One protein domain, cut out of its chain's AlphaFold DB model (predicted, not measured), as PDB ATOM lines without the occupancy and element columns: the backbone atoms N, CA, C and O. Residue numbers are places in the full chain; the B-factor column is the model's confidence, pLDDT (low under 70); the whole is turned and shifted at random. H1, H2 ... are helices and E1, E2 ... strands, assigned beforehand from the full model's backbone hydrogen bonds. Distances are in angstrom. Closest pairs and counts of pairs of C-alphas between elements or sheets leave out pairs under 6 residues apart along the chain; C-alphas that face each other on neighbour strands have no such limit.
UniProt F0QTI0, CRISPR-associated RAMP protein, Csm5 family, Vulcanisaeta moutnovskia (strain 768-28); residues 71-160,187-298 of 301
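This is residues 71 to 160 and 187 to 298 of the 301 residues of the protein "CRISPR-associated RAMP protein, Csm5 family" of Vulcanisaeta moutnovskia (strain 768-28) (UniProt F0QTI0). Two long helices, H1 and H5, cross as an X in the core, and the small sheets E3 E4 and E5 E7 lie beside them, E3 E4 near the first residues of H1 and E5 E7 along H5. The helical hairpin H2 H3 packs on the last part of H1, the helical hairpin H6 H7 adjoins it with H7 touching H2, and the long strand hairpin E1 E2 reaches away from the body as an arm. The printed part has 202 residues with seven named helices and seven named strands, in the order H1 H2 H3 E1 E2 H4 E3 E4 H5 E5 H6 H7 E6 E7, and its class is mixed, helices and strands. The three sheets have two strands each, antiparallel. The whole is compact, with a radius of gyration of the C-alphas of 18.3 A, and spans 65 by 44 by 29 A.

H1, residues 74 to 92, is the hub, touching four other helices. H2, residues 94 to 109, touches it only at the corner, where the closest C-alphas, of Leu 90 and Arg 97, are 4.8 A apart. H3, residues 121 to 128, forms a helical hairpin with H2, a shallow tilt of 10 degrees, opposite ways, with the C-alphas of Phe 100 and Ala 123 closest at 5.0 A. H3 also touches residues 86 to 89 of H1, about perpendicular at 74 degrees, with the C-alphas of Leu 86 and Met 128 closest at 7.1 A. E1, residues 129 to 136, and E2, residues 139 to 146, are a hairpin at 154 degrees, with N 132 and O 143 within hydrogen-bond range at 2.8 A. H4, residues 147 to 150, is close to H1 but not clearly touching, with the C-alphas of Arg 82 and Phe 148 closest at 7.3 A. E3, residues 151 to 155, and E4, residues 191 to 195, are antiparallel neighbours, with N 152 and O 194 at 2.8 A; the closest C-alphas of H1 and E3, of Ala 74 and Val 153, are 5.6 A apart. Residues 207 to 216 of H5, which is residues 202 to 224, touch H1 about perpendicular at 85 degrees, with the C-alphas of Tyr 85 and Ala 211 closest at 5.1 A. E5, residues 237 to 240, comes within 6.0 A of H5 at the C-alphas of Val 239 and Ser 216. H6, residues 253 to 259, and H7, residues 261 to 275, form a helical hairpin, a shallow tilt of 25 degrees, with the C-alphas of Leu 256 and Tyr 264 closest at 5.2 A. H6 and H1 only just touch, with 3 pairs of C-alphas within 8 A, the closest those of Lys 91 and Leu 255 at 7.1 A. H7 touches residues 101 to 108 of H2, with the C-alphas of Arg 105 and Leu 263 closest at 6.8 A. E6, residues 285 to 287, pairs with no named strand. E7, residues 294 to 297, is antiparallel to E5, with N 237 and O 297 at 2.8 A. In H1, H2, H3, H5, H6 and H7 every O i to N i+4 pair is within hydrogen-bond range; H4 is too short for such a pair.

H1 begins at C-alpha 74 (268.721, 205.115, 144.194) and is 27.0 A long. H2 is 22.3 A, H3 10.5 A, E1 21.1 A and E2 22.5 A. H5, the longest helix, begins at C-alpha 202 (275.372, 207.781, 124.870) and is 32.6 A, and H7 is 20.9 A. E7 ends at C-alpha 297 (280.384, 212.294, 143.134).

The two C-alphas farthest apart, of Glu 138 and Lys 288, are 65.5 A apart. Residues 161 to 186 are not printed, and C-alphas 160 and 187 are 9.6 A apart across the cut. The links H2 to H3, H5 to E5 and E5 to H6 are long. The mean pLDDT of the printed part is 89.6, and residues 111 to 118 are under 70.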
ATOM      1  N   GLY A  71     271.031 203.318 153.027       87.44
ATOM      2  CA  GLY A  71     271.868 204.501 152.824       87.44
ATOM      3  C   GLY A  71     271.171 205.540 151.964       87.44
ATOM      4  O   GLY A  71     270.022 205.892 152.227       87.44
ATOM      5  N   ILE A  72     271.867 206.076 150.959       91.94
ATOM      6  CA  ILE A  72     271.269 207.033 150.023       91.94
ATOM      7  C   ILE A  72     270.458 206.231 148.985       91.94
ATOM      8  O   ILE A  72     271.038 205.462 148.219       91.94
ATOM      9  N   PRO A  73     269.126 206.380 148.911       92.19
ATOM     10  CA  PRO A  73     268.323 205.591 147.982       92.19
ATOM     11  C   PRO A  73     268.652 205.907 146.520       92.19
ATOM     12  O   PRO A  73     268.900 207.058 146.155       92.19
ATOM     13  N   ALA A  74     268.545 204.911 145.637       94.00
ATOM     14  CA  ALA A  74     268.721 205.115 144.194       94.00
ATOM     15  C   ALA A  74     267.750 206.165 143.607       94.00
ATOM     16  O   ALA A  74     268.076 206.848 142.635       94.00
ATOM     17  N   SER A  75     266.567 206.330 144.210       92.94
ATOM     18  CA  SER A  75     265.599 207.367 143.840       92.94
ATOM     19  C   SER A  75     266.095 208.785 144.131       92.94
ATOM     20  O   SER A  75     265.805 209.680 143.340       92.94
ATOM     21  N   GLU A  76     266.868 208.994 145.201       93.75
ATOM     22  CA  GLU A  76     267.484 210.291 145.516       93.75
ATOM     23  C   GLU A  76     268.557 210.641 144.482       93.75
ATOM     24  O   GLU A  76     268.549 211.738 143.923       93.75
ATOM     25  N   VAL A  77     269.417 209.679 144.129       95.19
ATOM     26  CA  VAL A  77     270.422 209.854 143.064       95.19
ATOM     27  C   VAL A  77     269.743 210.159 141.724       95.19
ATOM     28  O   VAL A  77     270.117 211.109 141.033       95.19
ATOM     29  N   LYS A  78     268.686 209.412 141.372       95.56
ATOM     30  CA  LYS A  78     267.904 209.666 140.154       95.56
ATOM     31  C   LYS A  78     267.227 211.043 140.177       95.56
ATOM     32  O   LYS A  78     267.202 211.717 139.150       95.56
ATOM     33  N   GLY A  79     266.695 211.472 141.322       94.69
ATOM     34  CA  GLY A  79     266.056 212.781 141.502       94.69
ATOM     35  C   GLY A  79     267.033 213.952 141.373       94.69
ATOM     36  O   GLY A  79     266.713 214.963 140.744       94.69
ATOM     37  N   MET A  80     268.252 213.795 141.888       96.00
ATOM     38  CA  MET A  80     269.334 214.763 141.710       96.00
ATOM     39  C   MET A  80     269.727 214.893 140.232       96.00
ATOM     40  O   MET A  80     269.740 216.006 139.709       96.00
ATOM     41  N   LEU A  81     269.963 213.775 139.531       96.88
ATOM     42  CA  LEU A  81     270.243 213.789 138.086       96.88
ATOM     43  C   LEU A  81     269.108 214.449 137.297       96.88
ATOM     44  O   LEU A  81     269.354 215.213 136.368       96.88
ATOM     45  N   ARG A  82     267.857 214.195 137.695       96.56
ATOM     46  CA  ARG A  82     266.668 214.806 137.094       96.56
ATOM     47  C   ARG A  82     266.634 216.316 137.265       96.56
ATOM     48  O   ARG A  82     266.358 217.026 136.302       96.56
ATOM     49  N   THR A  83     266.948 216.795 138.463       96.31
ATOM     50  CA  THR A  83     267.011 218.230 138.761       96.31
ATOM     51  C   THR A  83     268.132 218.901 137.973       96.31
ATOM     52  O   THR A  83     267.897 219.929 137.344       96.31
ATOM     53  N   ALA A  84     269.318 218.288 137.938       97.69
ATOM     54  CA  ALA A  84     270.456 218.794 137.179       97.69
ATOM     55  C   ALA A  84     270.158 218.857 135.673       97.69
ATOM     56  O   ALA A  84     270.410 219.874 135.032       97.69
ATOM     57  N   TYR A  85     269.558 217.803 135.111       98.06
ATOM     58  CA  TYR A  85     269.177 217.762 133.699       98.06
ATOM     59  C   TYR A  85     268.116 218.811 133.353       98.06
ATOM     60  O   TYR A  85     268.278 219.545 132.380       98.06
ATOM     61  N   LEU A  86     267.072 218.949 134.179       97.56
ATOM     62  CA  LEU A  86     266.066 220.000 134.015       97.56
ATOM     63  C   LEU A  86     266.709 221.393 134.048       97.56
ATOM     64  O   LEU A  86     266.444 222.215 133.173       97.56
ATOM     65  N   TYR A  87     267.571 221.648 135.035       98.12
ATOM     66  CA  TYR A  87     268.307 222.904 135.159       98.12
ATOM     67  C   TYR A  87     269.115 223.205 133.895       98.12
ATOM     68  O   TYR A  87     269.025 224.302 133.349       98.12
ATOM     69  N   TRP A  88     269.869 222.221 133.407       98.31
ATOM     70  CA  TRP A  88     270.713 222.355 132.225       98.31
ATOM     71  C   TRP A  88     269.905 222.679 130.961       98.31
ATOM     72  O   TRP A  88     270.236 223.628 130.250       98.31
ATOM     73  N   LEU A  89     268.792 221.972 130.733       97.38
ATOM     74  CA  LEU A  89     267.887 222.241 129.611       97.38
ATOM     75  C   LEU A  89     267.309 223.662 129.663       97.38
ATOM     76  O   LEU A  89     267.300 224.367 128.658       97.38
ATOM     77  N   LEU A  90     266.849 224.099 130.837       97.81
ATOM     78  CA  LEU A  90     266.277 225.435 131.028       97.81
ATOM     79  C   LEU A  90     267.330 226.547 130.944       97.81
ATOM     80  O   LEU A  90     267.031 227.661 130.517       97.81
ATOM     81  N   LYS A  91     268.566 226.284 131.364       97.69
ATOM     82  CA  LYS A  91     269.670 227.241 131.255       97.69
ATOM     83  C   LYS A  91     270.077 227.442 129.791       97.69
ATOM     84  O   LYS A  91     270.285 228.585 129.386       97.69
ATOM     85  N   GLY A  92     270.152 226.358 129.016       96.44
ATOM     86  CA  GLY A  92     270.616 226.363 127.626       96.44
ATOM     87  C   GLY A  92     269.595 226.829 126.583       96.44
ATOM     88  O   GLY A  92     270.001 227.261 125.509       96.44
ATOM     89  N   ASP A  93     268.295 226.782 126.883       96.69
ATOM     90  CA  ASP A  93     267.225 227.094 125.929       96.69
ATOM     91  C   ASP A  93     266.274 228.162 126.499       96.69
ATOM     92  O   ASP A  93     265.541 227.935 127.465       96.69
ATOM     93  N   ALA A  94     266.317 229.362 125.911       96.81
ATOM     94  CA  ALA A  94     265.535 230.508 126.369       96.81
ATOM     95  C   ALA A  94     264.029 230.343 126.147       96.81
ATOM     96  O   ALA A  94     263.250 230.780 126.993       96.81
ATOM     97  N   GLU A  95     263.626 229.694 125.055       96.12
ATOM     98  CA  GLU A  95     262.215 229.499 124.730       96.12
ATOM     99  C   GLU A  95     261.607 228.428 125.634       96.12
ATOM    100  O   GLU A  95     260.577 228.644 126.274       96.12
ATOM    101  N   ARG A  96     262.318 227.310 125.809       95.44
ATOM    102  CA  ARG A  96     261.945 226.275 126.779       95.44
ATOM    103  C   ARG A  96     261.842 226.836 128.198       95.44
ATOM    104  O   ARG A  96     260.933 226.469 128.941       95.44
ATOM    105  N   ARG A  97     262.742 227.750 128.578       96.88
ATOM    106  CA  ARG A  97     262.686 228.451 129.868       96.88
ATOM    107  C   ARG A  97     261.482 229.376 129.990       96.88
ATOM    108  O   ARG A  97     260.846 229.370 131.041       96.88
ATOM    109  N   ARG A  98     261.163 230.144 128.943       96.75
ATOM    110  CA  ARG A  98     259.987 231.024 128.906       96.75
ATOM    111  C   ARG A  98     258.704 230.228 129.151       96.75
ATOM    112  O   ARG A  98     257.971 230.555 130.079       96.75
ATOM    113  N   LEU A  99     258.501 229.145 128.398       95.06
ATOM    114  CA  LEU A  99     257.342 228.256 128.541       95.06
ATOM    115  C   LEU A  99     257.265 227.633 129.944       95.06
ATOM    116  O   LEU A  99     256.206 227.612 130.565       95.06
ATOM    117  N   PHE A 100     258.402 227.187 130.490       95.44
ATOM    118  CA  PHE A 100     258.461 226.675 131.860       95.44
ATOM    119  C   PHE A 100     258.041 227.737 132.894       95.44
ATOM    120  O   PHE A 100     257.315 227.419 133.833       95.44
ATOM    121  N   PHE A 101     258.463 228.998 132.744       95.38
ATOM    122  CA  PHE A 101     258.079 230.079 133.666       95.38
ATOM    123  C   PHE A 101     256.606 230.467 133.546       95.38
ATOM    124  O   PHE A 101     255.997 230.796 134.562       95.38
ATOM    125  N   GLU A 102     256.021 230.404 132.351       94.00
ATOM    126  CA  GLU A 102     254.585 230.631 132.144       94.00
ATOM    127  C   GLU A 102     253.747 229.596 132.898       94.00
ATOM    128  O   GLU A 102     252.922 229.972 133.728       94.00
ATOM    129  N   GLU A 103     254.064 228.311 132.745       92.25
ATOM    130  CA  GLU A 103     253.417 227.214 133.479       92.25
ATOM    131  C   GLU A 103     253.590 227.323 135.005       92.25
ATOM    132  O   GLU A 103     252.717 226.933 135.786       92.25
ATOM    133  N   VAL A 104     254.732 227.840 135.473       92.00
ATOM    134  CA  VAL A 104     254.945 228.110 136.903       92.00
ATOM    135  C   VAL A 104     254.085 229.287 137.363       92.00
ATOM    136  O   VAL A 104     253.487 229.207 138.434       92.00
ATOM    137  N   ARG A 105     253.987 230.358 136.571       91.88
ATOM    138  CA  ARG A 105     253.174 231.540 136.888       91.88
ATOM    139  C   ARG A 105     251.688 231.199 136.953       91.88
ATOM    140  O   ARG A 105     251.017 231.600 137.900       91.88
ATOM    141  N   GLU A 106     251.194 230.406 136.008       89.06
ATOM    142  CA  GLU A 106     249.823 229.892 136.033       89.06
ATOM    143  C   GLU A 106     249.564 229.045 137.281       89.06
ATOM    144  O   GLU A 106     248.552 229.229 137.958       89.06
ATOM    145  N   ALA A 107     250.508 228.174 137.649       85.94
ATOM    146  CA  ALA A 107     250.389 227.371 138.858       85.94
ATOM    147  C   ALA A 107     250.378 228.223 140.136       85.94
ATOM    148  O   ALA A 107     249.615 227.921 141.049       85.94
ATOM    149  N   VAL A 108     251.178 229.294 140.205       86.50
ATOM    150  CA  VAL A 108     251.158 230.257 141.322       86.50
ATOM    151  C   VAL A 108     249.815 230.991 141.384       86.50
ATOM    152  O   VAL A 108     249.241 231.102 142.466       86.50
ATOM    153  N   GLY A 109     249.294 231.452 140.241       76.62
ATOM    154  CA  GLY A 109     248.028 232.189 140.153       76.62
ATOM    155  C   GLY A 109     246.776 231.332 140.386       76.62
ATOM    156  O   GLY A 109     245.774 231.840 140.883       76.62
ATOM    157  N   GLY A 110     246.832 230.036 140.064       70.00
ATOM    158  CA  GLY A 110     245.727 229.078 140.201       70.00
ATOM    159  C   GLY A 110     245.809 228.153 141.422       70.00
ATOM    160  O   GLY A 110     244.994 227.233 141.544       70.00
ATOM    161  N   ALA A 111     246.790 228.332 142.311       59.66
ATOM    162  CA  ALA A 111     247.083 227.381 143.384       59.66
ATOM    163  C   ALA A 111     245.947 227.252 144.420       59.66
ATOM    164  O   ALA A 111     245.874 227.996 145.395       59.66
ATOM    165  N   SER A 112     245.139 226.193 144.296       52.16
ATOM    166  CA  SER A 112     244.625 225.463 145.461       52.16
ATOM    167  C   SER A 112     245.618 224.329 145.760       52.16
ATOM    168  O   SER A 112     245.841 223.476 144.893       52.16
ATOM    169  N   PRO A 113     246.280 224.308 146.928       52.34
ATOM    170  CA  PRO A 113     247.449 223.467 147.157       52.34
ATOM    171  C   PRO A 113     247.052 222.000 147.366       52.34
ATOM    172  O   PRO A 113     246.905 221.521 148.487       52.34
ATOM    173  N   ARG A 114     246.860 221.260 146.269       53.53
ATOM    174  CA  ARG A 114     246.417 219.856 146.314       53.53
ATOM    175  C   ARG A 114     247.547 218.842 146.530       53.53
ATOM    176  O   ARG A 114     247.243 217.683 146.804       53.53
ATOM    177  N   ARG A 115     248.834 219.211 146.410       55.19
ATOM    178  CA  ARG A 115     249.969 218.286 146.639       55.19
ATOM    179  C   ARG A 115     251.164 218.971 147.309       55.19
ATOM    180  O   ARG A 115     251.731 219.913 146.773       55.19
ATOM    181  N   LEU A 116     251.584 218.407 148.441       50.66
ATOM    182  CA  LEU A 116     252.474 218.998 149.449       50.66
ATOM    183  C   LEU A 116     253.901 219.397 149.029       50.66
ATOM    184  O   LEU A 116     254.611 219.915 149.876       50.66
ATOM    185  N   ASN A 117     254.367 219.178 147.794       55.41
ATOM    186  CA  ASN A 117     255.800 219.335 147.473       55.41
ATOM    187  C   ASN A 117     256.123 219.681 146.005       55.41
ATOM    188  O   ASN A 117     257.281 219.579 145.602       55.41
ATOM    189  N   ARG A 118     255.138 220.031 145.166       67.25
ATOM    190  CA  ARG A 118     255.387 220.365 143.751       67.25
ATOM    191  C   ARG A 118     254.503 221.522 143.322       67.25
ATOM    192  O   ARG A 118     253.287 221.378 143.327       67.25
ATOM    193  N   LEU A 119     255.130 222.633 142.944       72.94
ATOM    194  CA  LEU A 119     254.416 223.828 142.507       72.94
ATOM    195  C   LEU A 119     253.779 223.636 141.122       72.94
ATOM    196  O   LEU A 119     252.587 223.858 140.982       72.94
ATOM    197  N   SER A 120     254.537 223.158 140.127       80.69
ATOM    198  CA  SER A 120     254.003 222.866 138.787       80.69
ATOM    199  C   SER A 120     254.568 221.557 138.237       80.69
ATOM    200  O   SER A 120     255.724 221.476 137.829       80.69
ATOM    201  N   VAL A 121     253.743 220.504 138.244       81.50
ATOM    202  CA  VAL A 121     254.083 219.205 137.630       81.50
ATOM    203  C   VAL A 121     254.077 219.310 136.104       81.50
ATOM    204  O   VAL A 121     254.867 218.639 135.442       81.50
ATOM    205  N   ASN A 122     253.208 220.162 135.558       84.69
ATOM    206  CA  ASN A 122     253.078 220.374 134.120       84.69
ATOM    207  C   ASN A 122     254.311 221.073 133.550       84.69
ATOM    208  O   ASN A 122     254.835 220.600 132.547       84.69
ATOM    209  N   ALA A 123     254.842 222.091 134.240       89.44
ATOM    210  CA  ALA A 123     256.063 222.777 133.824       89.44
ATOM    211  C   ALA A 123     257.232 221.791 133.656       89.44
ATOM    212  O   ALA A 123     257.880 221.736 132.613       89.44
ATOM    213  N   GLU A 124     257.475 220.949 134.665       91.50
ATOM    214  CA  GLU A 124     258.519 219.925 134.602       91.50
ATOM    215  C   GLU A 124     258.258 218.915 133.475       91.50
ATOM    216  O   GLU A 124     259.159 218.602 132.696       91.50
ATOM    217  N   ALA A 125     257.025 218.417 133.356       88.81
ATOM    218  CA  ALA A 125     256.661 217.447 132.331       88.81
ATOM    219  C   ALA A 125     256.818 218.004 130.905       88.81
ATOM    220  O   ALA A 125     257.300 217.281 130.036       88.81
ATOM    221  N   GLY A 126     256.471 219.273 130.675       90.00
ATOM    222  CA  GLY A 126     256.608 219.939 129.378       90.00
ATOM    223  C   GLY A 126     258.059 220.039 128.903       90.00
ATOM    224  O   GLY A 126     258.321 220.017 127.705       90.00
ATOM    225  N   VAL A 127     259.016 220.070 129.835       93.00
ATOM    226  CA  VAL A 127     260.452 220.082 129.522       93.00
ATOM    227  C   VAL A 127     261.023 218.672 129.369       93.00
ATOM    228  O   VAL A 127     261.911 218.442 128.549       93.00
ATOM    229  N   MET A 128     260.539 217.730 130.180       93.31
ATOM    230  CA  MET A 128     261.126 216.393 130.324       93.31
ATOM    231  C   MET A 128     260.490 215.333 129.415       93.31
ATOM    232  O   MET A 128     260.912 214.177 129.454       93.31
ATOM    233  N   ARG A 129     259.471 215.677 128.619       91.62
ATOM    234  CA  ARG A 129     258.850 214.760 127.655       91.62
ATOM    235  C   ARG A 129     259.435 214.931 126.261       91.62
ATOM    236  O   ARG A 129     259.523 216.029 125.727       91.62
ATOM    237  N   GLU A 130     259.772 213.805 125.651       85.44
ATOM    238  CA  GLU A 130     260.162 213.699 124.249       85.44
ATOM    239  C   GLU A 130     258.984 213.160 123.435       85.44
ATOM    240  O   GLU A 130     258.301 212.222 123.868       85.44
ATOM    241  N   ARG A 131     258.773 213.713 122.235       83.19
ATOM    242  CA  ARG A 131     257.857 213.143 121.242       83.19
ATOM    243  C   ARG A 131     258.567 212.033 120.475       83.19
ATOM    244  O   ARG A 131     259.624 212.248 119.893       83.19
ATOM    245  N   VAL A 132     257.967 210.851 120.466       78.88
ATOM    246  CA  VAL A 132     258.442 209.667 119.754       78.88
ATOM    247  C   VAL A 132     257.389 209.289 118.728       78.88
ATOM    248  O   VAL A 132     256.284 208.895 119.093       78.88
ATOM    249  N   VAL A 133     257.730 209.391 117.447       80.25
ATOM    250  CA  VAL A 133     256.871 208.920 116.357       80.25
ATOM    251  C   VAL A 133     257.165 207.441 116.121       80.25
ATOM    252  O   VAL A 133     258.328 207.042 116.034       80.25
ATOM    253  N   ARG A 134     256.126 206.607 116.072       78.69
ATOM    254  CA  ARG A 134     256.228 205.200 115.673       78.69
ATOM    255  C   ARG A 134     255.178 204.891 114.626       78.69
ATOM    256  O   ARG A 134     254.001 205.157 114.850       78.69
ATOM    257  N   THR A 135     255.606 204.275 113.538       78.56
ATOM    258  CA  THR A 135     254.713 203.773 112.499       78.56
ATOM    259  C   THR A 135     254.226 202.380 112.885       78.56
ATOM    260  O   THR A 135     255.036 201.486 113.138       78.56
ATOM    261  N   PHE A 136     252.912 202.199 112.947       75.19
ATOM    262  CA  PHE A 136     252.253 200.910 113.132       75.19
ATOM    263  C   PHE A 136     251.269 200.728 111.986       75.19
ATOM    264  O   PHE A 136     250.391 201.566 111.838       75.19
ATOM    265  N   GLU A 137     251.416 199.659 111.198       76.12
ATOM    266  CA  GLU A 137     250.453 199.308 110.135       76.12
ATOM    267  C   GLU A 137     250.094 200.507 109.229       76.12
ATOM    268  O   GLU A 137     248.929 200.769 108.970       76.12
ATOM    269  N   GLU A 138     251.110 201.259 108.786       74.81
ATOM    270  CA  GLU A 138     250.986 202.467 107.940       74.81
ATOM    271  C   GLU A 138     250.402 203.725 108.624       74.81
ATOM    272  O   GLU A 138     250.381 204.795 108.017       74.81
ATOM    273  N   GLU A 139     250.044 203.667 109.912       74.38
ATOM    274  CA  GLU A 139     249.687 204.838 110.725       74.38
ATOM    275  C   GLU A 139     250.874 205.334 111.565       74.38
ATOM    276  O   GLU A 139     251.452 204.599 112.374       74.38
ATOM    277  N   GLU A 140     251.218 206.619 111.452       81.44
ATOM    278  CA  GLU A 140     252.143 207.260 112.390       81.44
ATOM    279  C   GLU A 140     251.430 207.623 113.694       81.44
ATOM    280  O   GLU A 140     250.514 208.446 113.731       81.44
ATOM    281  N   ARG A 141     251.888 207.043 114.804       82.44
ATOM    282  CA  ARG A 141     251.419 207.383 116.149       82.44
ATOM    283  C   ARG A 141     252.495 208.144 116.906       82.44
ATOM    284  O   ARG A 141     253.637 207.694 117.015       82.44
ATOM    285  N   VAL A 142     252.117 209.295 117.459       81.00
ATOM    286  CA  VAL A 142     252.985 210.125 118.300       81.00
ATOM    287  C   VAL A 142     252.776 209.746 119.762       81.00
ATOM    288  O   VAL A 142     251.667 209.822 120.285       81.00
ATOM    289  N   PHE A 143     253.856 209.365 120.434       82.12
ATOM    290  CA  PHE A 143     253.879 209.055 121.858       82.12
ATOM    291  C   PHE A 143     254.712 210.094 122.593       82.12
ATOM    292  O   PHE A 143     255.794 210.458 122.138       82.12
ATOM    293  N   GLU A 144     254.260 210.526 123.763       85.44
ATOM    294  CA  GLU A 144     255.092 211.309 124.671       85.44
ATOM    295  C   GLU A 144     255.707 210.395 125.725       85.44
ATOM    296  O   GLU A 144     255.009 209.620 126.386       85.44
ATOM    297  N   ARG A 145     257.025 210.480 125.905       86.19
ATOM    298  CA  ARG A 145     257.735 209.710 126.929       86.19
ATOM    299  C   ARG A 145     258.649 210.617 127.733       86.19
ATOM    300  O   ARG A 145     259.389 211.412 127.172       86.19
ATOM    301  N   ASP A 146     258.632 210.452 129.053       91.50
ATOM    302  CA  ASP A 146     259.589 211.123 129.935       91.50
ATOM    303  C   ASP A 146     261.014 210.595 129.684       91.50
ATOM    304  O   ASP A 146     261.229 209.376 129.677       91.50
ATOM    305  N   VAL A 147     261.985 211.496 129.510       92.75
ATOM    306  CA  VAL A 147     263.405 211.165 129.282       92.75
ATOM    307  C   VAL A 147     263.932 210.199 130.348       92.75
ATOM    308  O   VAL A 147     264.597 209.207 130.043       92.75
ATOM    309  N   PHE A 148     263.566 210.406 131.617       94.44
ATOM    310  CA  PHE A 148     264.040 209.593 132.742       94.44
ATOM    311  C   PHE A 148     263.398 208.205 132.815       94.44
ATOM    312  O   PHE A 148     263.828 207.383 133.629       94.44
ATOM    313  N   ASN A 149     262.442 207.881 131.937       92.00
ATOM    314  CA  ASN A 149     262.024 206.493 131.722       92.00
ATOM    315  C   ASN A 149     263.104 205.673 130.997       92.00
ATOM    316  O   ASN A 149     262.962 204.456 130.902       92.00
ATOM    317  N   LYS A 150     264.143 206.309 130.442       92.75
ATOM    318  CA  LYS A 150     265.324 205.641 129.871       92.75
ATOM    319  C   LYS A 150     266.466 205.483 130.883       92.75
ATOM    320  O   LYS A 150     267.405 204.754 130.590       92.75
ATOM    321  N   VAL A 151     266.389 206.141 132.041       95.75
ATOM    322  CA  VAL A 151     267.453 206.178 133.054       95.75
ATOM    323  C   VAL A 151     267.092 205.253 134.212       95.75
ATOM    324  O   VAL A 151     266.086 205.458 134.896       95.75
ATOM    325  N   LEU A 152     267.917 204.245 134.465       95.75
ATOM    326  CA  LEU A 152     267.804 203.360 135.619       95.75
ATOM    327  C   LEU A 152     268.986 203.603 136.546       95.75
ATOM    328  O   LEU A 152     270.119 203.681 136.087       95.75
ATOM    329  N   VAL A 153     268.712 203.706 137.843       96.31
ATOM    330  CA  VAL A 153     269.742 203.835 138.874       96.31
ATOM    331  C   VAL A 153     269.599 202.646 139.806       96.31
ATOM    332  O   VAL A 153     268.508 202.395 140.322       96.31
ATOM    333  N   ARG A 154     270.689 201.910 140.006       95.44
ATOM    334  CA  ARG A 154     270.764 200.767 140.911       95.44
ATOM    335  C   ARG A 154     271.895 200.995 141.897       95.44
ATOM    336  O   ARG A 154     273.016 201.273 141.499       95.44
ATOM    337  N   GLN A 155     271.607 200.858 143.180       95.62
ATOM    338  CA  GLN A 155     272.640 200.896 144.201       95.62
ATOM    339  C   GLN A 155     273.433 199.582 144.194       95.62
ATOM    340  O   GLN A 155     272.838 198.505 144.163       95.62
ATOM    341  N   LEU A 156     274.763 199.679 144.192       94.75
ATOM    342  CA  LEU A 156     275.680 198.536 144.143       94.75
ATOM    343  C   LEU A 156     276.222 198.169 145.524       94.75
ATOM    344  O   LEU A 156     276.353 196.988 145.830       94.75
ATOM    345  N   THR A 157     276.518 199.166 146.358       94.25
ATOM    346  CA  THR A 157     277.026 198.961 147.720       94.25
ATOM    347  C   THR A 157     276.054 199.528 148.743       94.25
ATOM    348  O   THR A 157     275.417 200.554 148.505       94.25
ATOM    349  N   LYS A 158     275.911 198.850 149.886       92.56
ATOM    350  CA  LYS A 158     275.081 199.308 151.007       92.56
ATOM    351  C   LYS A 158     275.981 199.629 152.202       92.56
ATOM    352  O   LYS A 158     276.823 198.790 152.523       92.56
ATOM    353  N   PRO A 159     275.810 200.787 152.859       93.50
ATOM    354  CA  PRO A 159     276.540 201.094 154.083       93.50
ATOM    355  C   PRO A 159     276.204 200.103 155.202       93.50
ATOM    356  O   PRO A 159     275.058 199.678 155.359       93.50
ATOM    357  N   SER A 160     277.207 199.765 155.999       91.88
ATOM    358  CA  SER A 160     277.082 198.994 157.234       91.88
ATOM    359  C   SER A 160     276.618 199.875 158.398       91.88
ATOM    360  O   SER A 160     276.700 201.098 158.339       91.88
ATOM    361  N   VAL A 187     282.432 207.720 153.946       94.50
ATOM    362  CA  VAL A 187     281.728 206.507 153.503       94.50
ATOM    363  C   VAL A 187     281.476 206.567 151.999       94.50
ATOM    364  O   VAL A 187     280.876 207.521 151.498       94.50
ATOM    365  N   GLU A 188     281.893 205.524 151.287       94.38
ATOM    366  CA  GLU A 188     281.702 205.402 149.844       94.38
ATOM    367  C   GLU A 188     280.479 204.537 149.511       94.38
ATOM    368  O   GLU A 188     280.309 203.426 150.018       94.38
ATOM    369  N   VAL A 189     279.620 205.050 148.623       94.62
ATOM    370  CA  VAL A 189     278.438 204.340 148.124       94.62
ATOM    371  C   VAL A 189     278.418 204.392 146.602       94.62
ATOM    372  O   VAL A 189     278.466 205.468 146.009       94.62
ATOM    373  N   SER A 190     278.329 203.223 145.976       95.81
ATOM    374  CA  SER A 190     278.436 203.056 144.530       95.81
ATOM    375  C   SER A 190     277.071 202.800 143.910       95.81
ATOM    376  O   SER A 190     276.254 202.046 144.447       95.81
ATOM    377  N   TYR A 191     276.853 203.384 142.736       96.44
ATOM    378  CA  TYR A 191     275.628 203.241 141.956       96.44
ATOM    379  C   TYR A 191     275.971 202.899 140.513       96.44
ATOM    380  O   TYR A 191     276.910 203.442 139.942       96.44
ATOM    381  N   GLU A 192     275.168 202.031 139.917       95.88
ATOM    382  CA  GLU A 192     275.148 201.777 138.486       95.88
ATOM    383  C   GLU A 192     274.031 202.612 137.860       95.88
ATOM    384  O   GLU A 192     272.875 202.552 138.296       95.88
ATOM    385  N   ILE A 193     274.372 203.372 136.821       95.19
ATOM    386  CA  ILE A 193     273.417 204.153 136.039       95.19
ATOM    387  C   ILE A 193     273.364 203.550 134.638       95.19
ATOM    388  O   ILE A 193     274.355 203.551 133.919       95.19
ATOM    389  N   LYS A 194     272.197 203.040 134.237       94.44
ATOM    390  CA  LYS A 194     271.958 202.556 132.871       94.44
ATOM    391  C   LYS A 194     271.107 203.561 132.116       94.44
ATOM    392  O   LYS A 194     270.004 203.885 132.560       94.44
ATOM    393  N   VAL A 195     271.601 204.019 130.968       92.88
ATOM    394  CA  VAL A 195     270.930 205.002 130.114       92.88
ATOM    395  C   VAL A 195     270.585 204.360 128.772       92.88
ATOM    396  O   VAL A 195     271.461 203.968 128.005       92.88
ATOM    397  N   GLY A 196     269.285 204.231 128.507       84.75
ATOM    398  CA  GLY A 196     268.767 203.532 127.335       84.75
ATOM    399  C   GLY A 196     268.586 202.032 127.593       84.75
ATOM    400  O   GLY A 196     269.471 201.222 127.351       84.75
ATOM    401  N   ILE A 197     267.397 201.655 128.083       73.75
ATOM    402  CA  ILE A 197     267.081 200.281 128.536       73.75
ATOM    403  C   ILE A 197     267.185 199.247 127.403       73.75
ATOM    404  O   ILE A 197     267.610 198.123 127.637       73.75
ATOM    405  N   VAL A 198     266.777 199.620 126.186       75.06
ATOM    406  CA  VAL A 198     266.775 198.720 125.015       75.06
ATOM    407  C   VAL A 198     268.049 198.879 124.187       75.06
ATOM    408  O   VAL A 198     268.587 197.906 123.671       75.06
ATOM    409  N   ARG A 199     268.538 200.113 124.058       80.94
ATOM    410  CA  ARG A 199     269.765 200.465 123.348       80.94
ATOM    411  C   ARG A 199     270.427 201.599 124.110       80.94
ATOM    412  O   ARG A 199     269.723 202.540 124.478       80.94
ATOM    413  N   LYS A 200     271.744 201.498 124.304       87.44
ATOM    414  CA  LYS A 200     272.552 202.527 124.960       87.44
ATOM    415  C   LYS A 200     272.314 203.885 124.296       87.44
ATOM    416  O   LYS A 200     272.347 203.985 123.069       87.44
ATOM    417  N   ASP A 201     272.059 204.899 125.113       90.88
ATOM    418  CA  ASP A 201     271.847 206.281 124.684       90.88
ATOM    419  C   ASP A 201     273.004 207.141 125.212       90.88
ATOM    420  O   ASP A 201     272.918 207.774 126.263       90.88
ATOM    421  N   GLU A 202     274.128 207.093 124.491       92.56
ATOM    422  CA  GLU A 202     275.372 207.781 124.870       92.56
ATOM    423  C   GLU A 202     275.222 209.304 124.860       92.56
ATOM    424  O   GLU A 202     275.875 210.006 125.630       92.56
ATOM    425  N   ALA A 203     274.342 209.830 124.004       93.00
ATOM    426  CA  ALA A 203     274.056 211.256 123.958       93.00
ATOM    427  C   ALA A 203     273.402 211.716 125.267       93.00
ATOM    428  O   ALA A 203     273.854 212.695 125.865       93.00
ATOM    429  N   LEU A 204     272.387 210.985 125.745       94.38
ATOM    430  CA  LEU A 204     271.755 211.269 127.030       94.38
ATOM    431  C   LEU A 204     272.720 211.042 128.199       94.38
ATOM    432  O   LEU A 204     272.749 211.852 129.117       94.38
ATOM    433  N   GLU A 205     273.534 209.988 128.168       94.94
ATOM    434  CA  GLU A 205     274.546 209.722 129.198       94.94
ATOM    435  C   GLU A 205     275.522 210.901 129.357       94.94
ATOM    436  O   GLU A 205     275.653 211.464 130.448       94.94
ATOM    437  N   ASN A 206     276.111 211.359 128.249       95.19
ATOM    438  CA  ASN A 206     276.997 212.523 128.230       95.19
ATOM    439  C   ASN A 206     276.275 213.805 128.674       95.19
ATOM    440  O   ASN A 206     276.841 214.622 129.407       95.19
ATOM    441  N   ALA A 207     275.014 213.981 128.266       96.56
ATOM    442  CA  ALA A 207     274.206 215.122 128.678       96.56
ATOM    443  C   ALA A 207     273.924 215.117 130.189       96.56
ATOM    444  O   ALA A 207     273.970 216.177 130.807       96.56
ATOM    445  N   LEU A 208     273.690 213.954 130.809       97.12
ATOM    446  CA  LEU A 208     273.489 213.838 132.258       97.12
ATOM    447  C   LEU A 208     274.755 214.201 133.042       97.12
ATOM    448  O   LEU A 208     274.663 214.932 134.027       97.12
ATOM    449  N   VAL A 209     275.928 213.740 132.597       96.25
ATOM    450  CA  VAL A 209     277.211 214.095 133.230       96.25
ATOM    451  C   VAL A 209     277.477 215.594 133.099       96.25
ATOM    452  O   VAL A 209     277.800 216.255 134.089       96.25
ATOM    453  N   LYS A 210     277.280 216.159 131.902       97.00
ATOM    454  CA  LYS A 210     277.434 217.600 131.667       97.00
ATOM    455  C   LYS A 210     276.457 218.422 132.510       97.00
ATOM    456  O   LYS A 210     276.865 219.396 133.136       97.00
ATOM    457  N   ALA A 211     275.196 218.005 132.566       97.94
ATOM    458  CA  ALA A 211     274.173 218.660 133.365       97.94
ATOM    459  C   ALA A 211     274.513 218.642 134.859       97.94
ATOM    460  O   ALA A 211     274.390 219.671 135.522       97.94
ATOM    461  N   LEU A 212     274.983 217.503 135.384       97.44
ATOM    462  CA  LEU A 212     275.431 217.391 136.772       97.44
ATOM    463  C   LEU A 212     276.616 218.317 137.055       97.44
ATOM    464  O   LEU A 212     276.593 219.018 138.062       97.44
ATOM    465  N   SER A 213     277.603 218.354 136.159       96.50
ATOM    466  CA  SER A 213     278.778 219.223 136.275       96.50
ATOM    467  C   SER A 213     278.397 220.705 136.333       96.50
ATOM    468  O   SER A 213     278.761 221.409 137.278       96.50
ATOM    469  N   GLU A 214     277.597 221.180 135.372       97.44
ATOM    470  CA  GLU A 214     277.170 222.583 135.327       97.44
ATOM    471  C   GLU A 214     276.290 222.960 136.524       97.44
ATOM    472  O   GLU A 214     276.496 224.010 137.133       97.44
ATOM    473  N   PHE A 215     275.335 222.101 136.890       97.94
ATOM    474  CA  PHE A 215     274.464 222.334 138.041       97.94
ATOM    475  C   PHE A 215     275.259 222.369 139.352       97.94
ATOM    476  O   PHE A 215     275.116 223.305 140.137       97.94
ATOM    477  N   SER A 216     276.138 221.387 139.566       97.12
ATOM    478  CA  SER A 216     277.052 221.330 140.710       97.12
ATOM    479  C   SER A 216     277.876 222.608 140.823       97.12
ATOM    480  O   SER A 216     277.954 223.190 141.904       97.12
ATOM    481  N   SER A 217     278.485 223.051 139.720       96.19
ATOM    482  CA  SER A 217     279.336 224.242 139.685       96.19
ATOM    483  C   SER A 217     278.561 225.510 140.055       96.19
ATOM    484  O   SER A 217     278.948 226.222 140.983       96.19
ATOM    485  N   ASP A 218     277.419 225.750 139.404       97.00
ATOM    486  CA  ASP A 218     276.631 226.970 139.606       97.00
ATOM    487  C   ASP A 218     276.077 227.063 141.038       97.00
ATOM    488  O   ASP A 218     276.129 228.125 141.667       97.00
ATOM    489  N   ILE A 219     275.558 225.956 141.586       96.31
ATOM    490  CA  ILE A 219     274.992 225.957 142.942       96.31
ATOM    491  C   ILE A 219     276.092 225.992 144.012       96.31
ATOM    492  O   ILE A 219     275.936 226.694 145.014       96.31
ATOM    493  N   SER A 220     277.225 225.319 143.792       95.31
ATOM    494  CA  SER A 220     278.375 225.408 144.703       95.31
ATOM    495  C   SER A 220     278.939 226.826 144.750       95.31
ATOM    496  O   SER A 220     279.211 227.330 145.836       95.31
ATOM    497  N   ALA A 221     279.049 227.508 143.605       95.38
ATOM    498  CA  ALA A 221     279.484 228.903 143.548       95.38
ATOM    499  C   ALA A 221     278.544 229.827 144.341       95.38
ATOM    500  O   ALA A 221     279.008 230.690 145.086       95.38
ATOM    501  N   PHE A 222     277.227 229.607 144.242       94.88
ATOM    502  CA  PHE A 222     276.243 230.324 145.058       94.88
ATOM    503  C   PHE A 222     276.439 230.077 146.564       94.88
ATOM    504  O   PHE A 222     276.404 231.022 147.351       94.88
ATOM    505  N   GLU A 223     276.644 228.826 146.987       93.38
ATOM    506  CA  GLU A 223     276.859 228.497 148.402       93.38
ATOM    507  C   GLU A 223     278.183 229.077 148.929       93.38
ATOM    508  O   GLU A 223     278.197 229.702 149.993       93.38
ATOM    509  N   ILE A 224     279.272 228.971 148.165       93.50
ATOM    510  CA  ILE A 224     280.578 229.558 148.506       93.50
ATOM    511  C   ILE A 224     280.476 231.081 148.630       93.50
ATOM    512  O   ILE A 224     280.972 231.647 149.602       93.50
ATOM    513  N   GLY A 225     279.761 231.744 147.713       92.94
ATOM    514  CA  GLY A 225     279.493 233.185 147.785       92.94
ATOM    515  C   GLY A 225     278.738 233.613 149.052       92.94
ATOM    516  O   GLY A 225     278.745 234.785 149.415       92.94
ATOM    517  N   ARG A 226     278.123 232.659 149.762       89.88
ATOM    518  CA  ARG A 226     277.449 232.853 151.054       89.88
ATOM    519  C   ARG A 226     278.258 232.330 152.242       89.88
ATOM    520  O   ARG A 226     277.695 232.111 153.312       89.88
ATOM    521  N   ASN A 227     279.566 232.148 152.067       88.94
ATOM    522  CA  ASN A 227     280.505 231.643 153.074       88.94
ATOM    523  C   ASN A 227     280.204 230.215 153.564       88.94
ATOM    524  O   ASN A 227     280.631 229.818 154.651       88.94
ATOM    525  N   VAL A 228     279.490 229.416 152.767       89.69
ATOM    526  CA  VAL A 228     279.306 227.987 153.035       89.69
ATOM    527  C   VAL A 228     280.598 227.262 152.663       89.69
ATOM    528  O   VAL A 228     281.047 227.316 151.520       89.69
ATOM    529  N   LYS A 229     281.208 226.570 153.629       89.75
ATOM    530  CA  LYS A 229     282.421 225.777 153.392       89.75
ATOM    531  C   LYS A 229     282.052 224.439 152.757       89.75
ATOM    532  O   LYS A 229     281.513 223.568 153.437       89.75
ATOM    533  N   LEU A 230     282.355 224.288 151.473       91.25
ATOM    534  CA  LEU A 230     282.213 223.036 150.732       91.25
ATOM    535  C   LEU A 230     283.584 222.348 150.577       91.25
ATOM    536  O   LEU A 230     284.600 223.043 150.495       91.25
ATOM    537  N   PRO A 231     283.642 221.005 150.571       89.62
ATOM    538  CA  PRO A 231     284.879 220.268 150.345       89.62
ATOM    539  C   PRO A 231     285.339 220.396 148.888       89.62
ATOM    540  O   PRO A 231     284.532 220.618 147.986       89.62
ATOM    541  N   SER A 232     286.637 220.197 148.656       88.00
ATOM    542  CA  SER A 232     287.162 219.959 147.309       88.00
ATOM    543  C   SER A 232     286.933 218.496 146.938       88.00
ATOM    544  O   SER A 232     287.265 217.609 147.722       88.00
ATOM    545  N   CYS A 233     286.374 218.245 145.756       88.94
ATOM    546  CA  CYS A 233     286.056 216.900 145.281       88.94
ATOM    547  C   CYS A 233     286.954 216.487 144.107       88.94
ATOM    548  O   CYS A 233     286.407 216.117 143.085       88.94
ATOM    549  N   ASP A 234     288.287 216.544 144.223       86.00
ATOM    550  CA  ASP A 234     289.268 216.115 143.198       86.00
ATOM    551  C   ASP A 234     288.760 216.214 141.732       86.00
ATOM    552  O   ASP A 234     288.448 217.299 141.250       86.00
ATOM    553  N   ASN A 235     288.617 215.069 141.047       84.19
ATOM    554  CA  ASN A 235     288.088 214.917 139.684       84.19
ATOM    555  C   ASN A 235     286.565 214.647 139.646       84.19
ATOM    556  O   ASN A 235     286.070 213.952 138.760       84.19
ATOM    557  N   GLY A 236     285.828 215.107 140.649       92.06
ATOM    558  CA  GLY A 236     284.408 214.845 140.855       92.06
ATOM    559  C   GLY A 236     283.587 216.111 141.094       92.06
ATOM    560  O   GLY A 236     284.060 217.238 140.961       92.06
ATOM    561  N   PHE A 237     282.320 215.911 141.452       94.75
ATOM    562  CA  PHE A 237     281.331 216.973 141.628       94.75
ATOM    563  C   PHE A 237     280.902 217.076 143.089       94.75
ATOM    564  O   PHE A 237     280.548 216.069 143.705       94.75
ATOM    565  N   VAL A 238     280.896 218.292 143.634       95.31
ATOM    566  CA  VAL A 238     280.308 218.564 144.950       95.31
ATOM    567  C   VAL A 238     278.795 218.599 144.797       95.31
ATOM    568  O   VAL A 238     278.261 219.373 144.010       95.31
ATOM    569  N   VAL A 239     278.074 217.812 145.585       95.00
ATOM    570  CA  VAL A 239     276.609 217.863 145.607       95.00
ATOM    571  C   VAL A 239     276.076 217.896 147.024       95.00
ATOM    572  O   VAL A 239     276.721 217.407 147.954       95.00
ATOM    573  N   ARG A 240     274.854 218.417 147.186       92.31
ATOM    574  CA  ARG A 240     274.082 218.217 148.415       92.31
ATOM    575  C   ARG A 240     272.900 217.288 148.198       92.31
ATOM    576  O   ARG A 240     272.062 217.538 147.337       92.31
ATOM    577  N   ILE A 241     272.800 216.254 149.029       90.12
ATOM    578  CA  ILE A 241     271.777 215.205 148.964       90.12
ATOM    579  C   ILE A 241     271.054 215.077 150.315       90.12
ATOM    580  O   ILE A 241     271.600 215.355 151.386       90.12
ATOM    581  N   GLY A 242     269.787 214.662 150.265       87.94
ATOM    582  CA  GLY A 242     269.013 214.284 151.444       87.94
ATOM    583  C   GLY A 242     268.557 215.467 152.297       87.94
ATOM    584  O   GLY A 242     268.293 216.567 151.802       87.94
ATOM    585  N   TYR A 243     268.414 215.241 153.604       84.81
ATOM    586  CA  TYR A 243     267.841 216.220 154.535       84.81
ATOM    587  C   TYR A 243     268.628 217.538 154.579       84.81
ATOM    588  O   TYR A 243     268.032 218.609 154.674       84.81
ATOM    589  N   GLY A 244     269.957 217.478 154.470       84.94
ATOM    590  CA  GLY A 244     270.815 218.662 154.465       84.94
ATOM    591  C   GLY A 244     270.716 219.500 153.188       84.94
ATOM    592  O   GLY A 244     271.010 220.689 153.227       84.94
ATOM    593  N   ALA A 245     270.266 218.925 152.068       87.50
ATOM    594  CA  ALA A 245     270.217 219.632 150.795       87.50
ATOM    595  C   ALA A 245     269.208 220.789 150.823       87.50
ATOM    596  O   ALA A 245     267.997 220.575 150.990       87.50
ATOM    597  N   GLY A 246     269.726 222.009 150.650       87.56
ATOM    598  CA  GLY A 246     268.939 223.234 150.533       87.56
ATOM    599  C   GLY A 246     268.040 223.232 149.293       87.56
ATOM    600  O   GLY A 246     268.226 222.437 148.371       87.56
ATOM    601  N   ARG A 247     267.058 224.142 149.243       90.06
ATOM    602  CA  ARG A 247     266.046 224.169 148.168       90.06
ATOM    603  C   ARG A 247     266.651 224.268 146.762       90.06
ATOM    604  O   ARG A 247     266.121 223.661 145.838       90.06
ATOM    605  N   ARG A 248     267.779 224.965 146.602       93.50
ATOM    606  CA  ARG A 248     268.468 225.128 145.310       93.50
ATOM    607  C   ARG A 248     269.071 223.840 144.760       93.50
ATOM    608  O   ARG A 248     269.138 223.692 143.553       93.50
ATOM    609  N   TRP A 249     269.426 222.891 145.622       93.88
ATOM    610  CA  TRP A 249     269.906 221.568 145.209       93.88
ATOM    611  C   TRP A 249     268.776 220.629 144.765       93.88
ATOM    612  O   TRP A 249     269.028 219.604 144.144       93.88
ATOM    613  N   LYS A 250     267.524 220.983 145.080       92.12
ATOM    614  CA  LYS A 250     266.318 220.182 144.815       92.12
ATOM    615  C   LYS A 250     265.374 220.817 143.795       92.12
ATOM    616  O   LYS A 250     264.301 220.282 143.537       92.12
ATOM    617  N   THR A 251     265.711 221.998 143.281       93.31
ATOM    618  CA  THR A 251     264.831 222.790 142.416       93.31
ATOM    619  C   THR A 251     265.645 223.583 141.402       93.31
ATOM    620  O   THR A 251     266.861 223.697 141.507       93.31
ATOM    621  N   VAL A 252     264.954 224.205 140.449       95.06
ATOM    622  CA  VAL A 252     265.546 225.127 139.468       95.06
ATOM    623  C   VAL A 252     265.371 226.598 139.856       95.06
ATOM    624  O   VAL A 252     265.465 227.484 139.011       95.06
ATOM    625  N   ILE A 253     265.121 226.884 141.140       93.88
ATOM    626  CA  ILE A 253     264.795 228.236 141.620       93.88
ATOM    627  C   ILE A 253     265.903 229.265 141.352       93.88
ATOM    628  O   ILE A 253     265.619 230.444 141.177       93.88
ATOM    629  N   THR A 254     267.155 228.818 141.237       95.50
ATOM    630  CA  THR A 254     268.281 229.669 140.832       95.50
ATOM    631  C   THR A 254     268.068 230.295 139.450       95.50
ATOM    632  O   THR A 254     268.493 231.422 139.219       95.50
ATOM    633  N   LEU A 255     267.385 229.605 138.527       96.94
ATOM    634  CA  LEU A 255     267.057 230.170 137.215       96.94
ATOM    635  C   LEU A 255     265.930 231.199 137.309       96.94
ATOM    636  O   LEU A 255     266.000 232.211 136.620       96.94
ATOM    637  N   LEU A 256     264.932 230.972 138.171       95.44
ATOM    638  CA  LEU A 256     263.892 231.969 138.434       95.44
ATOM    639  C   LEU A 256     264.517 233.246 138.986       95.44
ATOM    640  O   LEU A 256     264.347 234.303 138.405       95.44
ATOM    641  N   GLU A 257     265.333 233.149 140.037       96.25
ATOM    642  CA  GLU A 257     265.992 234.326 140.614       96.25
ATOM    643  C   GLU A 257     266.830 235.098 139.583       96.25
ATOM    644  O   GLU A 257     266.830 236.327 139.576       96.25
ATOM    645  N   ARG A 258     267.524 234.376 138.694       96.75
ATOM    646  CA  ARG A 258     268.381 234.972 137.665       96.75
ATOM    647  C   ARG A 258     267.605 235.654 136.537       96.75
ATOM    648  O   ARG A 258     268.085 236.658 136.020       96.75
ATOM    649  N   PHE A 259     266.481 235.086 136.100       97.50
ATOM    650  CA  PHE A 259     265.810 235.490 134.856       97.50
ATOM    651  C   PHE A 259     264.410 236.089 135.054       97.50
ATOM    652  O   PHE A 259     263.941 236.797 134.171       97.50
ATOM    653  N   ASP A 260     263.752 235.831 136.182       96.62
ATOM    654  CA  ASP A 260     262.449 236.391 136.558       96.62
ATOM    655  C   ASP A 260     262.360 236.531 138.091       96.62
ATOM    656  O   ASP A 260     261.811 235.690 138.814       96.62
ATOM    657  N   ARG A 261     262.946 237.621 138.599       96.69
ATOM    658  CA  ARG A 261     263.007 237.899 140.040       96.69
ATOM    659  C   ARG A 261     261.619 238.053 140.673       96.69
ATOM    660  O   ARG A 261     261.445 237.654 141.821       96.69
ATOM    661  N   GLY A 262     260.646 238.584 139.931       96.94
ATOM    662  CA  GLY A 262     259.273 238.730 140.412       96.94
ATOM    663  C   GLY A 262     258.643 237.369 140.693       96.94
ATOM    664  O   GLY A 262     258.212 237.105 141.815       96.94
ATOM    665  N   LEU A 263     258.697 236.455 139.718       94.56
ATOM    666  CA  LEU A 263     258.191 235.094 139.897       94.56
ATOM    667  C   LEU A 263     258.942 234.343 141.010       94.56
ATOM    668  O   LEU A 263     258.331 233.623 141.797       94.56
ATOM    669  N   TYR A 264     260.257 234.536 141.139       95.44
ATOM    670  CA  TYR A 264     261.039 233.985 142.252       95.44
ATOM    671  C   TYR A 264     260.518 234.420 143.637       95.44
ATOM    672  O   TYR A 264     260.392 233.588 144.547       95.44
ATOM    673  N   GLU A 265     260.213 235.707 143.806       94.88
ATOM    674  CA  GLU A 265     259.688 236.270 145.055       94.88
ATOM    675  C   GLU A 265     258.266 235.761 145.339       94.88
ATOM    676  O   GLU A 265     257.959 235.369 146.471       94.88
ATOM    677  N   GLU A 266     257.419 235.664 144.312       93.06
ATOM    678  CA  GLU A 266     256.073 235.090 144.414       93.06
ATOM    679  C   GLU A 266     256.096 233.625 144.848       93.06
ATOM    680  O   GLU A 266     255.427 233.264 145.820       93.06
ATOM    681  N   VAL A 267     256.917 232.801 144.192       91.81
ATOM    682  CA  VAL A 267     257.109 231.390 144.547       91.81
ATOM    683  C   VAL A 267     257.628 231.260 145.977       91.81
ATOM    684  O   VAL A 267     257.118 230.451 146.752       91.81
ATOM    685  N   THR A 268     258.610 232.079 146.362       91.62
ATOM    686  CA  THR A 268     259.180 232.046 147.715       91.62
ATOM    687  C   THR A 268     258.136 232.384 148.780       91.62
ATOM    688  O   THR A 268     258.050 231.695 149.803       91.62
ATOM    689  N   ARG A 269     257.316 233.408 148.536       90.94
ATOM    690  CA  ARG A 269     256.227 233.828 149.426       90.94
ATOM    691  C   ARG A 269     255.138 232.764 149.530       90.94
ATOM    692  O   ARG A 269     254.760 232.406 150.644       90.94
ATOM    693  N   LEU A 270     254.683 232.223 148.398       89.00
ATOM    694  CA  LEU A 270     253.671 231.168 148.352       89.00
ATOM    695  C   LEU A 270     254.130 229.931 149.135       89.00
ATOM    696  O   LEU A 270     253.414 229.457 150.014       89.00
ATOM    697  N   MET A 271     255.349 229.451 148.876       87.69
ATOM    698  CA  MET A 271     255.904 228.283 149.564       87.69
ATOM    699  C   MET A 271     256.106 228.533 151.060       87.69
ATOM    700  O   MET A 271     255.819 227.651 151.865       87.69
ATOM    701  N   SER A 272     256.561 229.726 151.449       88.06
ATOM    702  CA  SER A 272     256.729 230.070 152.868       88.06
ATOM    703  C   SER A 272     255.388 230.112 153.603       88.06
ATOM    704  O   SER A 272     255.269 229.564 154.698       88.06
ATOM    705  N   SER A 273     254.365 230.708 152.979       87.50
ATOM    706  CA  SER A 273     253.000 230.734 153.513       87.50
ATOM    707  C   SER A 273     252.427 229.326 153.641       87.50
ATOM    708  O   SER A 273     251.834 228.994 154.661       87.50
ATOM    709  N   TYR A 274     252.621 228.490 152.622       83.44
ATOM    710  CA  TYR A 274     252.097 227.130 152.596       83.44
ATOM    711  C   TYR A 274     252.758 226.214 153.634       83.44
ATOM    712  O   TYR A 274     252.085 225.418 154.281       83.44
ATOM    713  N   LEU A 275     254.075 226.334 153.820       83.06
ATOM    714  CA  LEU A 275     254.829 225.521 154.777       83.06
ATOM    715  C   LEU A 275     254.754 226.047 156.220       83.06
ATOM    716  O   LEU A 275     255.283 225.391 157.119       83.06
ATOM    717  N   GLY A 276     254.171 227.231 156.438       84.62
ATOM    718  CA  GLY A 276     254.121 227.892 157.746       84.62
ATOM    719  C   GLY A 276     255.499 228.263 158.307       84.62
ATOM    720  O   GLY A 276     255.648 228.445 159.512       84.62
ATOM    721  N   LYS A 277     256.531 228.326 157.456       83.31
ATOM    722  CA  LYS A 277     257.919 228.623 157.843       83.31
ATOM    723  C   LYS A 277     258.697 229.230 156.675       83.31
ATOM    724  O   LYS A 277     258.339 228.965 155.526       83.31
ATOM    725  N   PRO A 278     259.787 229.977 156.933       84.38
ATOM    726  CA  PRO A 278     260.615 230.530 155.867       84.38
ATOM    727  C   PRO A 278     261.118 229.439 154.912       84.38
ATOM    728  O   PRO A 278     261.863 228.539 155.306       84.38
ATOM    729  N   TRP A 279     260.727 229.530 153.641       86.88
ATOM    730  CA  TRP A 279     261.244 228.689 152.565       86.88
ATOM    731  C   TRP A 279     262.304 229.466 151.784       86.88
ATOM    732  O   TRP A 279     262.097 229.870 150.645       86.88
ATOM    733  N   GLY A 280     263.434 229.728 152.437       85.38
ATOM    734  CA  GLY A 280     264.527 230.544 151.909       85.38
ATOM    735  C   GLY A 280     265.863 229.808 151.883       85.38
ATOM    736  O   GLY A 280     265.955 228.629 152.221       85.38
ATOM    737  N   ASP A 281     266.916 230.531 151.508       87.38
ATOM    738  CA  ASP A 281     268.283 229.999 151.517       87.38
ATOM    739  C   ASP A 281     269.000 230.216 152.867       87.38
ATOM    740  O   ASP A 281     270.150 229.809 153.028       87.38
ATOM    741  N   SER A 282     268.365 230.858 153.853       78.56
ATOM    742  CA  SER A 282     268.940 231.116 155.188       78.56
ATOM    743  C   SER A 282     269.134 229.849 156.026       78.56
ATOM    744  O   SER A 282     270.045 229.789 156.847       78.56
ATOM    745  N   THR A 283     268.342 228.803 155.786       75.38
ATOM    746  CA  THR A 283     268.380 227.568 156.577       75.38
ATOM    747  C   THR A 283     269.549 226.667 156.167       75.38
ATOM    748  O   THR A 283     269.383 225.684 155.443       75.38
ATOM    749  N   ILE A 284     270.750 226.992 156.644       85.94
ATOM    750  CA  ILE A 284     271.935 226.136 156.525       85.94
ATOM    751  C   ILE A 284     271.979 225.202 157.732       85.94
ATOM    752  O   ILE A 284     271.996 225.658 158.867       85.94
ATOM    753  N   ARG A 285     271.996 223.892 157.477       90.50
ATOM    754  CA  ARG A 285     272.052 222.846 158.507       90.50
ATOM    755  C   ARG A 285     273.482 222.373 158.723       90.50
ATOM    756  O   ARG A 285     274.149 222.017 157.747       90.50
ATOM    757  N   LEU A 286     273.906 222.346 159.979       92.12
ATOM    758  CA  LEU A 286     275.247 222.007 160.427       92.12
ATOM    759  C   LEU A 286     275.232 220.810 161.383       92.12
ATOM    760  O   LEU A 286     274.324 220.695 162.197       92.12
ATOM    761  N   ALA A 287     276.266 219.979 161.317       92.81
ATOM    762  CA  ALA A 287     276.631 218.968 162.306       92.81
ATOM    763  C   ALA A 287     278.140 219.082 162.559       92.81
ATOM    764  O   ALA A 287     278.916 219.180 161.609       92.81
ATOM    765  N   LYS A 288     278.567 219.141 163.823       90.56
ATOM    766  CA  LYS A 288     279.960 219.387 164.244       90.56
ATOM    767  C   LYS A 288     280.582 220.615 163.556       90.56
ATOM    768  O   LYS A 288     281.746 220.612 163.169       90.56
ATOM    769  N   GLY A 289     279.774 221.659 163.349       88.38
ATOM    770  CA  GLY A 289     280.176 222.886 162.648       88.38
ATOM    771  C   GLY A 289     280.355 222.750 161.128       88.38
ATOM    772  O   GLY A 289     280.781 223.707 160.484       88.38
ATOM    773  N   GLN A 290     280.028 221.598 160.537       90.75
ATOM    774  CA  GLN A 290     280.118 221.332 159.100       90.75
ATOM    775  C   GLN A 290     278.739 221.196 158.467       90.75
ATOM    776  O   GLN A 290     277.790 220.737 159.094       90.75
ATOM    777  N   VAL A 291     278.617 221.579 157.202       92.38
ATOM    778  CA  VAL A 291     277.352 221.530 156.465       92.38
ATOM    779  C   VAL A 291     276.903 220.095 156.201       92.38
ATOM    780  O   VAL A 291     277.664 219.253 155.736       92.38
ATOM    781  N   VAL A 292     275.633 219.813 156.486       93.00
ATOM    782  CA  VAL A 292     275.080 218.458 156.372       93.00
ATOM    783  C   VAL A 292     274.716 218.127 154.925       93.00
ATOM    784  O   VAL A 292     274.240 218.984 154.172       93.00
ATOM    785  N   GLY A 293     274.853 216.847 154.574       92.44
ATOM    786  CA  GLY A 293     274.361 216.283 153.322       92.44
ATOM    787  C   GLY A 293     275.249 216.582 152.124       92.44
ATOM    788  O   GLY A 293     274.741 216.563 151.015       92.44
ATOM    789  N   VAL A 294     276.528 216.897 152.327       94.25
ATOM    790  CA  VAL A 294     277.487 217.090 151.233       94.25
ATOM    791  C   VAL A 294     278.104 215.754 150.827       94.25
ATOM    792  O   VAL A 294     278.482 214.966 151.692       94.25
ATOM    793  N   ALA A 295     278.225 215.514 149.524       94.19
ATOM    794  CA  ALA A 295     278.908 214.357 148.959       94.19
ATOM    795  C   ALA A 295     279.770 214.764 147.758       94.19
ATOM    796  O   ALA A 295     279.454 215.723 147.053       94.19
ATOM    797  N   CYS A 296     280.837 214.001 147.516       95.56
ATOM    798  CA  CYS A 296     281.625 214.075 146.292       95.56
ATOM    799  C   CYS A 296     281.206 212.942 145.357       95.56
ATOM    800  O   CYS A 296     281.340 211.772 145.707       95.56
ATOM    801  N   ILE A 297     280.719 213.278 144.165       95.12
ATOM    802  CA  ILE A 297     280.384 212.294 143.134       95.12
ATOM    803  C   ILE A 297     281.568 212.146 142.193       95.12
ATOM    804  O   ILE A 297     281.966 213.104 141.538       95.12
ATOM    805  N   ARG A 298     282.081 210.922 142.078       94.50
ATOM    806  CA  ARG A 298     283.030 210.533 141.034       94.50
ATOM    807  C   ARG A 298     282.289 209.674 140.016       94.50
ATOM    808  O   ARG A 298     281.646 208.696 140.391       94.50
TER     809      ARG A 298